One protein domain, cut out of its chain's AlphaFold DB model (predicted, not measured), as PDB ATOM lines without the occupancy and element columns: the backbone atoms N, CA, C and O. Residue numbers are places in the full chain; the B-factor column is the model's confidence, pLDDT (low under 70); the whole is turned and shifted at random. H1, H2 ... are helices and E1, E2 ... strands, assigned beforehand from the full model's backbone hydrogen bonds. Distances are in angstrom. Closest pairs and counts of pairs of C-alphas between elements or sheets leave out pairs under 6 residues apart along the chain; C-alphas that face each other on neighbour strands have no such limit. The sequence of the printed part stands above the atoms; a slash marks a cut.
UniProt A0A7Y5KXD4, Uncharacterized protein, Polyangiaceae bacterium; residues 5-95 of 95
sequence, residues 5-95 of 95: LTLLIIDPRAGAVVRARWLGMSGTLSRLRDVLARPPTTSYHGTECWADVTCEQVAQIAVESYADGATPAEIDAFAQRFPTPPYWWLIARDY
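This is residues 5 to 95 of the 95 residues of an uncharacterized protein of Polyangiaceae bacterium (UniProt A0A7Y5KXD4). A twisted antiparallel sheet of five strands has the helical hairpin H2 and H3 packed over one of its faces, both helices running along the strands. H1 is side by side with H2 and only grazes the sheet, with H2 between H1 and H3 in a row of three helices. The short hairpin E3 and E4 makes one edge of the sheet and the longer hairpin E1 and E2 the other, with E5 between them. The printed part has 91 residues, with named elements in the order E1 E2 H1 E3 E4 H2 H3 E5, sheet order E2 E1 E5 E4 E3, and a mixed class of helices and strands. It is compact, with a radius of gyration of the C-alphas of 12.1 A, and rounded, with spans of 32 by 30 by 22 A.

E1, residues 5 to 11, begins at C-alpha 5 (276.663, 170.103, 197.689) and is 19.8 A long. E2, residues 16 to 24, is 22.8 A long and bends by 53 degrees at residue 19. H1, residues 26 to 36, is 15.4 A long. E3 is residues 42 to 44 and E4 residues 47 to 50. H2, residues 55 to 62, is 10.4 A long. H3, residues 72 to 81, is 14.3 A long and begins at C-alpha 72 (291.237, 169.622, 200.409). E5, residues 88 to 94, is 19.3 A long and ends at C-alpha 94 (270.264, 170.345, 195.321).

E1 and E2 form a hairpin, antiparallel at 161 degrees, with N 7 and O 21 within hydrogen-bond range at 2.8 A. E1 and E5 are antiparallel at 148 degrees, with N 8 and O 90 at 2.8 A. E5 and E4 are antiparallel at 151 degrees, with N 93 and O 48 at 2.8 A. E4 and E3 form a hairpin, with N 49 and O 42 at 2.8 A. H2 lies over E5 at a height over the sheet of 9.0 A. On the same face, H3 lies over E2 and E1 at a height of 10.5 A, only just, its local plane being fitted to 6 C-alphas of the sheet. H2 and H3 touch, closest at the C-alphas of Ala 59 and Pro 72, 4.6 A, at a shallow tilt of 26 degrees, opposite ways. H1 and H2 touch, closest at the C-alphas of Arg 31 and Ile 61, 5.5 A, at a shallow tilt of 31 degrees, opposite ways. H1 and H3 are apart. In H1, H2 and H3 every O i to N i+4 pair is within hydrogen-bond range.

The two C-alphas farthest apart are those of Arg 13 and Gly 27, 33.6 A. The printed part has no cut and no long link, and it ends at residue 95, the chain's last. The mean pLDDT of the printed part is 94.4, and no printed residue is under 70.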
ATOM      1  N   LEU A   5     275.781 169.103 198.274       95.00
ATOM      2  CA  LEU A   5     276.663 170.103 197.689       95.00
ATOM      3  C   LEU A   5     277.596 169.463 196.676       95.00
ATOM      4  O   LEU A   5     278.320 168.522 196.995       95.00
ATOM      5  N   THR A   6     277.638 170.034 195.480       96.31
ATOM      6  CA  THR A   6     278.462 169.554 194.374       96.31
ATOM      7  C   THR A   6     279.340 170.679 193.845       96.31
ATOM      8  O   THR A   6     278.856 171.746 193.475       96.31
ATOM      9  N   LEU A   7     280.643 170.427 193.769       97.31
ATOM     10  CA  LEU A   7     281.586 171.224 192.997       97.31
ATOM     11  C   LEU A   7     281.394 170.936 191.508       97.31
ATOM     12  O   LEU A   7     281.454 169.778 191.091       97.31
ATOM     13  N   LEU A   8     281.269 171.989 190.709       97.56
ATOM     14  CA  LEU A   8     281.278 171.946 189.252       97.56
ATOM     15  C   LEU A   8     282.465 172.759 188.728       97.56
ATOM     16  O   LEU A   8     282.626 173.928 189.075       97.56
ATOM     17  N   ILE A   9     283.275 172.143 187.869       97.50
ATOM     18  CA  ILE A   9     284.349 172.811 187.128       97.50
ATOM     19  C   ILE A   9     283.941 172.852 185.659       97.50
ATOM     20  O   ILE A   9     283.699 171.810 185.043       97.50
ATOM     21  N   ILE A  10     283.857 174.055 185.102       97.50
ATOM     22  CA  ILE A  10     283.344 174.326 183.760       97.50
ATOM     23  C   ILE A  10     284.477 174.849 182.882       97.50
ATOM     24  O   ILE A  10     285.225 175.739 183.284       97.50
ATOM     25  N   ASP A  11     284.581 174.318 181.665       96.94
ATOM     26  CA  ASP A  11     285.338 174.957 180.593       96.94
ATOM     27  C   ASP A  11     284.391 175.872 179.799       96.94
ATOM     28  O   ASP A  11     283.551 175.374 179.037       96.94
ATOM     29  N   PRO A  12     284.499 177.205 179.944       94.56
ATOM     30  CA  PRO A  12     283.610 178.131 179.251       94.56
ATOM     31  C   PRO A  12     283.819 178.145 177.735       94.56
ATOM     32  O   PRO A  12     282.928 178.563 177.002       94.56
ATOM     33  N   ARG A  13     284.974 177.686 177.239       95.50
ATOM     34  CA  ARG A  13     285.271 177.631 175.799       95.50
ATOM     35  C   ARG A  13     284.547 176.469 175.132       95.50
ATOM     36  O   ARG A  13     284.111 176.596 173.995       95.50
ATOM     37  N   ALA A  14     284.429 175.353 175.848       93.94
ATOM     38  CA  ALA A  14     283.685 174.180 175.405       93.94
ATOM     39  C   ALA A  14     282.194 174.242 175.783       93.94
ATOM     40  O   ALA A  14     281.405 173.457 175.263       93.94
ATOM     41  N   GLY A  15     281.808 175.141 176.697       93.69
ATOM     42  CA  GLY A  15     280.452 175.201 177.241       93.69
ATOM     43  C   GLY A  15     280.075 173.937 178.021       93.69
ATOM     44  O   GLY A  15     278.918 173.524 177.992       93.69
ATOM     45  N   ALA A  16     281.048 173.291 178.673       95.62
ATOM     46  CA  ALA A  16     280.886 171.957 179.247       95.62
ATOM     47  C   ALA A  16     281.430 171.852 180.677       95.62
ATOM     48  O   ALA A  16     282.445 172.458 181.026       95.62
ATOM     49  N   VAL A  17     280.779 171.019 181.494       97.19
ATOM     50  CA  VAL A  17     281.303 170.597 182.799       97.19
ATOM     51  C   VAL A  17     282.412 169.575 182.559       97.19
ATOM     52  O   VAL A  17     282.158 168.478 182.065       97.19
ATOM     53  N   VAL A  18     283.646 169.920 182.920       97.25
ATOM     54  CA  VAL A  18     284.812 169.029 182.781       97.25
ATOM     55  C   VAL A  18     285.040 168.172 184.023       97.25
ATOM     56  O   VAL A  18     285.691 167.127 183.956       97.25
ATOM     57  N   ARG A  19     284.489 168.589 185.169       97.38
ATOM     58  CA  ARG A  19     284.511 167.819 186.414       97.38
ATOM     59  C   ARG A  19     283.307 168.170 187.282       97.38
ATOM     60  O   ARG A  19     282.977 169.340 187.434       97.38
ATOM     61  N   ALA A  20     282.717 167.151 187.895       96.94
ATOM     62  CA  ALA A  20     281.762 167.292 188.984       96.94
ATOM     63  C   ALA A  20     282.238 166.442 190.167       96.94
ATOM     64  O   ALA A  20     282.733 165.328 189.965       96.94
ATOM     65  N   ARG A  21     282.125 166.960 191.391       96.56
ATOM     66  CA  ARG A  21     282.506 166.225 192.601       96.56
ATOM     67  C   ARG A  21     281.614 166.612 193.771       96.56
ATOM     68  O   ARG A  21     281.469 167.791 194.073       96.56
ATOM     69  N   TRP A  22     281.049 165.615 194.438       95.75
ATOM     70  CA  TRP A  22     280.294 165.827 195.667       95.75
ATOM     71  C   TRP A  22     281.216 166.323 196.789       95.75
ATOM     72  O   TRP A  22     282.332 165.826 196.949       95.75
ATOM     73  N   LEU A  23     280.762 167.321 197.540       94.31
ATOM     74  CA  LEU A  23     281.485 167.938 198.652       94.31
ATOM     75  C   LEU A  23     280.942 167.459 200.002       94.31
ATOM     76  O   LEU A  23     281.721 167.220 200.923       94.31
ATOM     77  N   GLY A  24     279.622 167.312 200.119       93.44
ATOM     78  CA  GLY A  24     278.987 166.898 201.363       93.44
ATOM     79  C   GLY A  24     277.566 167.424 201.535       93.44
ATOM     80  O   GLY A  24     276.927 167.863 200.579       93.44
ATOM     81  N   MET A  25     277.089 167.389 202.781       92.38
ATOM     82  CA  MET A  25     275.722 167.764 203.165       92.38
ATOM     83  C   MET A  25     275.727 168.916 204.186       92.38
ATOM     84  O   MET A  25     276.369 169.944 203.982       92.38
ATOM     85  N   SER A  26     275.009 168.768 205.306       89.69
ATOM     86  CA  SER A  26     274.720 169.831 206.274       89.69
ATOM     87  C   SER A  26     275.959 170.504 206.878       89.69
ATOM     88  O   SER A  26     275.978 171.730 206.961       89.69
ATOM     89  N   GLY A  27     276.989 169.746 207.273       90.12
ATOM     90  CA  GLY A  27     278.239 170.309 207.809       90.12
ATOM     91  C   GLY A  27     278.975 171.167 206.776       90.12
ATOM     92  O   GLY A  27     279.265 172.340 207.012       90.12
ATOM     93  N   THR A  28     279.152 170.624 205.574       93.62
ATOM     94  CA  THR A  28     279.768 171.314 204.437       93.62
ATOM     95  C   THR A  28     278.973 172.554 204.012       93.62
ATOM     96  O   THR A  28     279.560 173.567 203.642       93.62
ATOM     97  N   LEU A  29     277.641 172.528 204.125       92.81
ATOM     98  CA  LEU A  29     276.782 173.689 203.875       92.81
ATOM     99  C   LEU A  29     276.976 174.809 204.887       92.81
ATOM    100  O   LEU A  29     277.009 175.973 204.489       92.81
ATOM    101  N   SER A  30     277.103 174.479 206.173       93.75
ATOM    102  CA  SER A  30     277.454 175.483 207.180       93.75
ATOM    103  C   SER A  30     278.784 176.136 206.813       93.75
ATOM    104  O   SER A  30     278.866 177.357 206.712       93.75
ATOM    105  N   ARG A  31     279.784 175.315 206.471       95.56
ATOM    106  CA  ARG A  31     281.108 175.800 206.086       95.56
ATOM    107  C   ARG A  31     281.084 176.669 204.832       95.56
ATOM    108  O   ARG A  31     281.745 177.700 204.799       95.56
ATOM    109  N   LEU A  32     280.309 176.290 203.819       96.00
ATOM    110  CA  LEU A  32     280.117 177.085 202.607       96.00
ATOM    111  C   LEU A  32     279.566 178.472 202.927       96.00
ATOM    112  O   LEU A  32     280.069 179.466 202.403       96.00
ATOM    113  N   ARG A  33     278.549 178.546 203.790       95.00
ATOM    114  CA  ARG A  33     277.945 179.821 204.197       95.00
ATOM    115  C   ARG A  33     278.939 180.701 204.944       95.00
ATOM    116  O   ARG A  33     278.965 181.898 204.680       95.00
ATOM    117  N   ASP A  34     279.777 180.110 205.788       96.38
ATOM    118  CA  ASP A  34     280.809 180.838 206.529       96.38
ATOM    119  C   ASP A  34     281.933 181.346 205.612       96.38
ATOM    120  O   ASP A  34     282.335 182.501 205.711       96.38
ATOM    121  N   VAL A  35     282.427 180.503 204.695       97.25
ATOM    122  CA  VAL A  35     283.550 180.834 203.795       97.25
ATOM    123  C   VAL A  35     283.143 181.851 202.731       97.25
ATOM    124  O   VAL A  35     283.888 182.790 202.455       97.25
ATOM    125  N   LEU A  36     281.979 181.670 202.103       96.56
ATOM    126  CA  LEU A  36     281.536 182.562 201.031       96.56
ATOM    127  C   LEU A  36     280.844 183.817 201.567       96.56
ATOM    128  O   LEU A  36     280.871 184.843 200.890       96.56
ATOM    129  N   ALA A  37     280.209 183.730 202.743       95.00
ATOM    130  CA  ALA A  37     279.523 184.827 203.431       95.00
ATOM    131  C   ALA A  37     278.575 185.648 202.530       95.00
ATOM    132  O   ALA A  37     278.381 186.849 202.728       95.00
ATOM    133  N   ARG A  38     277.982 185.004 201.514       94.69
ATOM    134  CA  ARG A  38     277.121 185.641 200.508       94.69
ATOM    135  C   ARG A  38     275.989 184.710 200.057       94.69
ATOM    136  O   ARG A  38     276.165 183.485 200.081       94.69
ATOM    137  N   PRO A  39     274.838 185.262 199.630       94.81
ATOM    138  CA  PRO A  39     273.763 184.460 199.054       94.81
ATOM    139  C   PRO A  39     274.209 183.763 197.752       94.81
ATOM    140  O   PRO A  39     275.222 184.161 197.165       94.81
ATOM    141  N   PRO A  40     273.465 182.739 197.286       96.31
ATOM    142  CA  PRO A  40     273.687 182.145 195.972       96.31
ATOM    143  C   PRO A  40     273.651 183.208 194.872       96.31
ATOM    144  O   PRO A  40     272.849 184.141 194.917       96.31
ATOM    145  N   THR A  41     274.489 183.041 193.852       97.00
ATOM    146  CA  THR A  41     274.454 183.867 192.638       97.00
ATOM    147  C   THR A  41     273.163 183.633 191.859       97.00
ATOM    148  O   THR A  41     272.624 184.543 191.233       97.00
ATOM    149  N   THR A  42     272.659 182.402 191.868       95.56
ATOM    150  CA  THR A  42     271.399 182.038 191.217       95.56
ATOM    151  C   THR A  42     270.687 180.977 192.039       95.56
ATOM    152  O   THR A  42     271.319 180.063 192.565       95.56
ATOM    153  N   SER A  43     269.364 181.087 192.113       95.25
ATOM    154  CA  SER A  43     268.493 180.086 192.724       95.25
ATOM    155  C   SER A  43     267.339 179.794 191.772       95.25
ATOM    156  O   SER A  43     266.669 180.721 191.315       95.25
ATOM    157  N   TYR A  44     267.108 178.524 191.453       91.50
ATOM    158  CA  TYR A  44     266.068 178.104 190.513       91.50
ATOM    159  C   TYR A  44     265.561 176.705 190.868       91.50
ATOM    160  O   TYR A  44     266.359 175.792 191.016       91.50
ATOM    161  N   HIS A  45     264.239 176.544 191.013       86.50
ATOM    162  CA  HIS A  45     263.552 175.253 191.229       86.50
ATOM    163  C   HIS A  45     264.236 174.284 192.212       86.50
ATOM    164  O   HIS A  45     264.413 173.111 191.908       86.50
ATOM    165  N   GLY A  46     264.590 174.757 193.410       86.62
ATOM    166  CA  GLY A  46     265.212 173.885 194.412       86.62
ATOM    167  C   GLY A  46     266.680 173.563 194.130       86.62
ATOM    168  O   GLY A  46     267.201 172.625 194.715       86.62
ATOM    169  N   THR A  47     267.349 174.356 193.293       91.38
ATOM    170  CA  THR A  47     268.806 174.371 193.158       91.38
ATOM    171  C   THR A  47     269.334 175.768 193.484       91.38
ATOM    172  O   THR A  47     268.788 176.781 193.037       91.38
ATOM    173  N   GLU A  48     270.409 175.837 194.264       96.12
ATOM    174  CA  GLU A  48     271.176 177.058 194.530       96.12
ATOM    175  C   GLU A  48     272.568 176.927 193.919       96.12
ATOM    176  O   GLU A  48     273.175 175.862 193.991       96.12
ATOM    177  N   CYS A  49     273.094 178.001 193.338       96.81
ATOM    178  CA  CYS A  49     274.412 178.007 192.720       96.81
ATOM    179  C   CYS A  49     275.214 179.241 193.135       96.81
ATOM    180  O   CYS A  49     274.731 180.372 193.049       96.81
ATOM    181  N   TRP A  50     276.460 179.019 193.547       97.50
ATOM    182  CA  TRP A  50     277.460 180.051 193.789       97.50
ATOM    183  C   TRP A  50     278.473 180.023 192.647       97.50
ATOM    184  O   TRP A  50     279.203 179.044 192.488       97.50
ATOM    185  N   ALA A  51     278.505 181.098 191.861       94.12
ATOM    186  CA  ALA A  51     279.514 181.326 190.835       94.12
ATOM    187  C   ALA A  51     280.721 182.090 191.404       94.12
ATOM    188  O   ALA A  51     280.704 182.503 192.569       94.12
ATOM    189  N   ASP A  52     281.759 182.265 190.581       88.50
ATOM    190  CA  ASP A  52     283.004 182.966 190.924       88.50
ATOM    191  C   ASP A  52     283.615 182.478 192.246       88.50
ATOM    192  O   ASP A  52     284.004 183.276 193.104       88.50
ATOM    193  N   VAL A  53     283.617 181.158 192.446       95.31
ATOM    194  CA  VAL A  53     284.262 180.526 193.598       95.31
ATOM    195  C   VAL A  53     285.714 180.249 193.229       95.31
ATOM    196  O   VAL A  53     286.003 179.770 192.134       95.31
ATOM    197  N   THR A  54     286.653 180.556 194.117       95.38
ATOM    198  CA  THR A  54     288.071 180.252 193.887       95.38
ATOM    199  C   THR A  54     288.414 178.842 194.357       95.38
ATOM    200  O   THR A  54     287.779 178.309 195.267       95.38
ATOM    201  N   CYS A  55     289.464 178.239 193.792       95.31
ATOM    202  CA  CYS A  55     289.941 176.927 194.241       95.31
ATOM    203  C   CYS A  55     290.270 176.924 195.745       95.31
ATOM    204  O   CYS A  55     289.961 175.962 196.441       95.31
ATOM    205  N   GLU A  56     290.827 178.028 196.255       96.00
ATOM    206  CA  GLU A  56     291.126 178.214 197.678       96.00
ATOM    207  C   GLU A  56     289.858 178.185 198.543       96.00
ATOM    208  O   GLU A  56     289.812 177.480 199.550       96.00
ATOM    209  N   GLN A  57     288.800 178.892 198.136       97.06
ATOM    210  CA  GLN A  57     287.517 178.856 198.843       97.06
ATOM    211  C   GLN A  57     286.933 177.441 198.855       97.06
ATOM    212  O   GLN A  57     286.470 176.977 199.895       97.06
ATOM    213  N   VAL A  58     286.992 176.721 197.730       96.88
ATOM    214  CA  VAL A  58     286.524 175.328 197.674       96.88
ATOM    215  C   VAL A  58     287.342 174.433 198.605       96.88
ATOM    216  O   VAL A  58     286.758 173.624 199.324       96.88
ATOM    217  N   ALA A  59     288.665 174.604 198.664       96.81
ATOM    218  CA  ALA A  59     289.525 173.843 199.569       96.81
ATOM    219  C   ALA A  59     289.173 174.104 201.045       96.81
ATOM    220  O   ALA A  59     289.079 173.163 201.830       96.81
ATOM    221  N   GLN A  60     288.891 175.359 201.418       97.12
ATOM    222  CA  GLN A  60     288.448 175.727 202.770       97.12
ATOM    223  C   GLN A  60     287.074 175.148 203.144       97.12
ATOM    224  O   GLN A  60     286.807 174.925 204.330       97.12
ATOM    225  N   ILE A  61     286.205 174.921 202.155       96.50
ATOM    226  CA  ILE A  61     284.892 174.286 202.333       96.50
ATOM    227  C   ILE A  61     285.045 172.771 202.490       96.50
ATOM    228  O   ILE A  61     284.451 172.182 203.392       96.50
ATOM    229  N   ALA A  62     285.898 172.159 201.668       95.19
ATOM    230  CA  ALA A  62     286.210 170.731 201.675       95.19
ATOM    231  C   ALA A  62     286.842 170.224 202.989       95.19
ATOM    232  O   ALA A  62     286.903 169.016 203.209       95.19
ATOM    233  N   VAL A  63     287.291 171.115 203.883       94.94
ATOM    234  CA  VAL A  63     287.745 170.749 205.240       94.94
ATOM    235  C   VAL A  63     286.642 170.038 206.034       94.94
ATOM    236  O   VAL A  63     286.935 169.104 206.768       94.94
ATOM    237  N   GLU A  64     285.382 170.430 205.834       92.44
ATOM    238  CA  GLU A  64     284.203 169.798 206.447       92.44
ATOM    239  C   GLU A  64     283.562 168.775 205.493       92.44
ATOM    240  O   GLU A  64     282.335 168.684 205.378       92.44
ATOM    241  N   SER A  65     284.385 168.051 204.730       85.75
ATOM    242  CA  SER A  65     283.908 166.994 203.834       85.75
ATOM    243  C   SER A  65     283.383 165.794 204.622       85.75
ATOM    244  O   SER A  65     283.922 165.396 205.653       85.75
ATOM    245  N   TYR A  66     282.294 165.209 204.122       82.62
ATOM    246  CA  TYR A  66     281.767 163.939 204.629       82.62
ATOM    247  C   TYR A  66     282.594 162.761 204.090       82.62
ATOM    248  O   TYR A  66     283.428 162.956 203.212       82.62
ATOM    249  N   ALA A  67     282.349 161.538 204.583       79.94
ATOM    250  CA  ALA A  67     283.167 160.345 204.305       79.94
ATOM    251  C   ALA A  67     283.468 160.064 202.811       79.94
ATOM    252  O   ALA A  67     284.491 159.455 202.517       79.94
ATOM    253  N   ASP A  68     282.640 160.564 201.885       86.25
ATOM    254  CA  ASP A  68     282.809 160.416 200.428       86.25
ATOM    255  C   ASP A  68     283.026 161.747 199.669       86.25
ATOM    256  O   ASP A  68     283.109 161.772 198.433       86.25
ATOM    257  N   GLY A  69     283.096 162.860 200.403       92.19
ATOM    258  CA  GLY A  69     283.239 164.218 199.885       92.19
ATOM    259  C   GLY A  69     284.646 164.503 199.381       92.19
ATOM    260  O   GLY A  69     285.611 163.832 199.750       92.19
ATOM    261  N   ALA A  70     284.774 165.509 198.517       93.88
ATOM    262  CA  ALA A  70     286.088 165.961 198.084       93.88
ATOM    263  C   ALA A  70     286.887 166.475 199.286       93.88
ATOM    264  O   ALA A  70     286.420 167.349 200.012       93.88
ATOM    265  N   THR A  71     288.099 165.957 199.464       95.88
ATOM    266  CA  THR A  71     289.032 166.444 200.490       95.88
ATOM    267  C   THR A  71     289.807 167.664 199.979       95.88
ATOM    268  O   THR A  71     289.931 167.828 198.762       95.88
ATOM    269  N   PRO A  72     290.414 168.492 200.851       96.06
ATOM    270  CA  PRO A  72     291.237 169.622 200.409       96.06
ATOM    271  C   PRO A  72     292.366 169.212 199.451       96.06
ATOM    272  O   PRO A  72     292.581 169.867 198.438       96.06
ATOM    273  N   ALA A  73     293.010 168.066 199.694       95.81
ATOM    274  CA  ALA A  73     294.053 167.542 198.812       95.81
ATOM    275  C   ALA A  73     293.523 167.162 197.415       95.81
ATOM    276  O   ALA A  73     294.218 167.338 196.412       95.81
ATOM    277  N   GLU A  74     292.288 166.654 197.326       96.44
ATOM    278  CA  GLU A  74     291.637 166.391 196.038       96.44
ATOM    279  C   GLU A  74     291.342 167.705 195.297       96.44
ATOM    280  O   GLU A  74     291.565 167.798 194.087       96.44
ATOM    281  N   ILE A  75     290.908 168.741 196.024       97.19
ATOM    282  CA  ILE A  75     290.682 170.080 195.470       97.19
ATOM    283  C   ILE A  75     291.980 170.693 194.936       97.19
ATOM    284  O   ILE A  75     291.984 171.212 193.820       97.19
ATOM    285  N   ASP A  76     293.088 170.569 195.663       96.69
ATOM    286  CA  ASP A  76     294.397 171.054 195.211       96.69
ATOM    287  C   ASP A  76     294.854 170.345 193.928       96.69
ATOM    288  O   ASP A  76     295.334 170.982 192.987       96.69
ATOM    289  N   ALA A  77     294.642 169.028 193.834       97.44
ATOM    290  CA  ALA A  77     294.931 168.270 192.619       97.44
ATOM    291  C   ALA A  77     294.063 168.730 191.432       97.44
ATOM    292  O   ALA A  77     294.547 168.839 190.300       97.44
ATOM    293  N   PHE A  78     292.786 169.044 191.670       97.31
ATOM    294  CA  PHE A  78     291.926 169.641 190.649       97.31
ATOM    295  C   PHE A  78     292.385 171.044 190.260       97.31
ATOM    296  O   PHE A  78     292.370 171.346 189.073       97.31
ATOM    297  N   ALA A  79     292.842 171.872 191.198       96.75
ATOM    298  CA  ALA A  79     293.340 173.218 190.919       96.75
ATOM    299  C   ALA A  79     294.580 173.204 190.010       96.75
ATOM    300  O   ALA A  79     294.703 174.047 189.123       96.75
ATOM    301  N   GLN A  80     295.464 172.215 190.171       96.88
ATOM    302  CA  GLN A  80     296.614 172.017 189.282       96.88
ATOM    303  C   GLN A  80     296.195 171.567 187.875       96.88
ATOM    304  O   GLN A  80     296.787 171.989 186.883       96.88
ATOM    305  N   ARG A  81     295.172 170.709 187.775       96.88
ATOM    306  CA  ARG A  81     294.677 170.179 186.494       96.88
ATOM    307  C   ARG A  81     293.775 171.163 185.741       96.88
ATOM    308  O   ARG A  81     293.780 171.173 184.511       96.88
ATOM    309  N   PHE A  82     293.006 171.962 186.472       95.75
ATOM    310  CA  PHE A  82     291.999 172.896 185.974       95.75
ATOM    311  C   PHE A  82     292.198 174.285 186.613       95.75
ATOM    312  O   PHE A  82     291.377 174.715 187.431       95.75
ATOM    313  N   PRO A  83     293.296 174.987 186.278       93.62
ATOM    314  CA  PRO A  83     293.615 176.273 186.885       93.62
ATOM    315  C   PRO A  83     292.608 177.363 186.498       93.62
ATOM    316  O   PRO A  83     292.046 177.369 185.399       93.62
ATOM    317  N   THR A  84     292.429 178.324 187.399       88.88
ATOM    318  CA  THR A  84     291.576 179.498 187.185       88.88
ATOM    319  C   THR A  84     292.463 180.721 186.963       88.88
ATOM    320  O   THR A  84     293.184 181.092 187.893       88.88
ATOM    321  N   PRO A  85     292.427 181.390 185.790       90.06
ATOM    322  CA  PRO A  85     291.719 181.061 184.534       90.06
ATOM    323  C   PRO A  85     292.394 179.936 183.704       90.06
ATOM    324  O   PRO A  85     293.585 179.685 183.896       90.06
ATOM    325  N   PRO A  86     291.697 179.298 182.722       92.75
ATOM    326  CA  PRO A  86     290.411 179.681 182.115       92.75
ATOM    327  C   PRO A  86     289.170 178.941 182.636       92.75
ATOM    328  O   PRO A  86     288.073 179.253 182.180       92.75
ATOM    329  N   TYR A  87     289.320 177.961 183.525       96.44
ATOM    330  CA  TYR A  87     288.184 177.194 184.035       96.44
ATOM    331  C   TYR A  87     287.388 178.005 185.060       96.44
ATOM    332  O   TYR A  87     287.945 178.833 185.781       96.44
ATOM    333  N   TRP A  88     286.084 177.757 185.139       96.75
ATOM    334  CA  TRP A  88     285.212 178.328 186.162       96.75
ATOM    335  C   TRP A  88     284.867 177.282 187.207       96.75
ATOM    336  O   TRP A  88     284.579 176.135 186.871       96.75
ATOM    337  N   TRP A  89     284.875 177.696 188.466       97.38
ATOM    338  CA  TRP A  89     284.568 176.851 189.610       97.38
ATOM    339  C   TRP A  89     283.287 177.359 190.272       97.38
ATOM    340  O   TRP A  89     283.158 178.544 190.586       97.38
ATOM    341  N   LEU A  90     282.314 176.463 190.416       97.44
ATOM    342  CA  LEU A  90     280.991 176.752 190.955       97.44
ATOM    343  C   LEU A  90     280.629 175.706 192.006       97.44
ATOM    344  O   LEU A  90     281.040 174.550 191.906       97.44
ATOM    345  N   ILE A  91     279.814 176.091 192.983       97.31
ATOM    346  CA  ILE A  91     279.195 175.134 193.904       97.31
ATOM    347  C   ILE A  91     277.689 175.167 193.697       97.31
ATOM    348  O   ILE A  91     277.080 176.232 193.774       97.31
ATOM    349  N   ALA A  92     277.106 174.001 193.449       96.50
ATOM    350  CA  ALA A  92     275.671 173.797 193.349       96.50
ATOM    351  C   ALA A  92     275.153 173.057 194.587       96.50
ATOM    352  O   ALA A  92     275.848 172.209 195.150       96.50
ATOM    353  N   ARG A  93     273.930 173.381 194.995       95.00
ATOM    354  CA  ARG A  93     273.190 172.693 196.047       95.00
ATOM    355  C   ARG A  93     271.846 172.231 195.519       95.00
ATOM    356  O   ARG A  93     271.070 173.081 195.090       95.00
ATOM    357  N   ASP A  94     271.552 170.949 195.673       91.25
ATOM    358  CA  ASP A  94     270.264 170.345 195.321       91.25
ATOM    359  C   ASP A  94     269.516 169.914 196.594       91.25
ATOM    360  O   ASP A  94     270.154 169.572 197.595       91.25
ATOM    361  N   TYR A  95     268.181 170.011 196.597       83.19
ATOM    362  CA  TYR A  95     267.308 169.849 197.777       83.19
ATOM    363  C   TYR A  95     266.438 168.586 197.752       83.19
ATOM    364  O   TYR A  95     265.975 168.198 196.658       83.19
TER     365      TYR A  95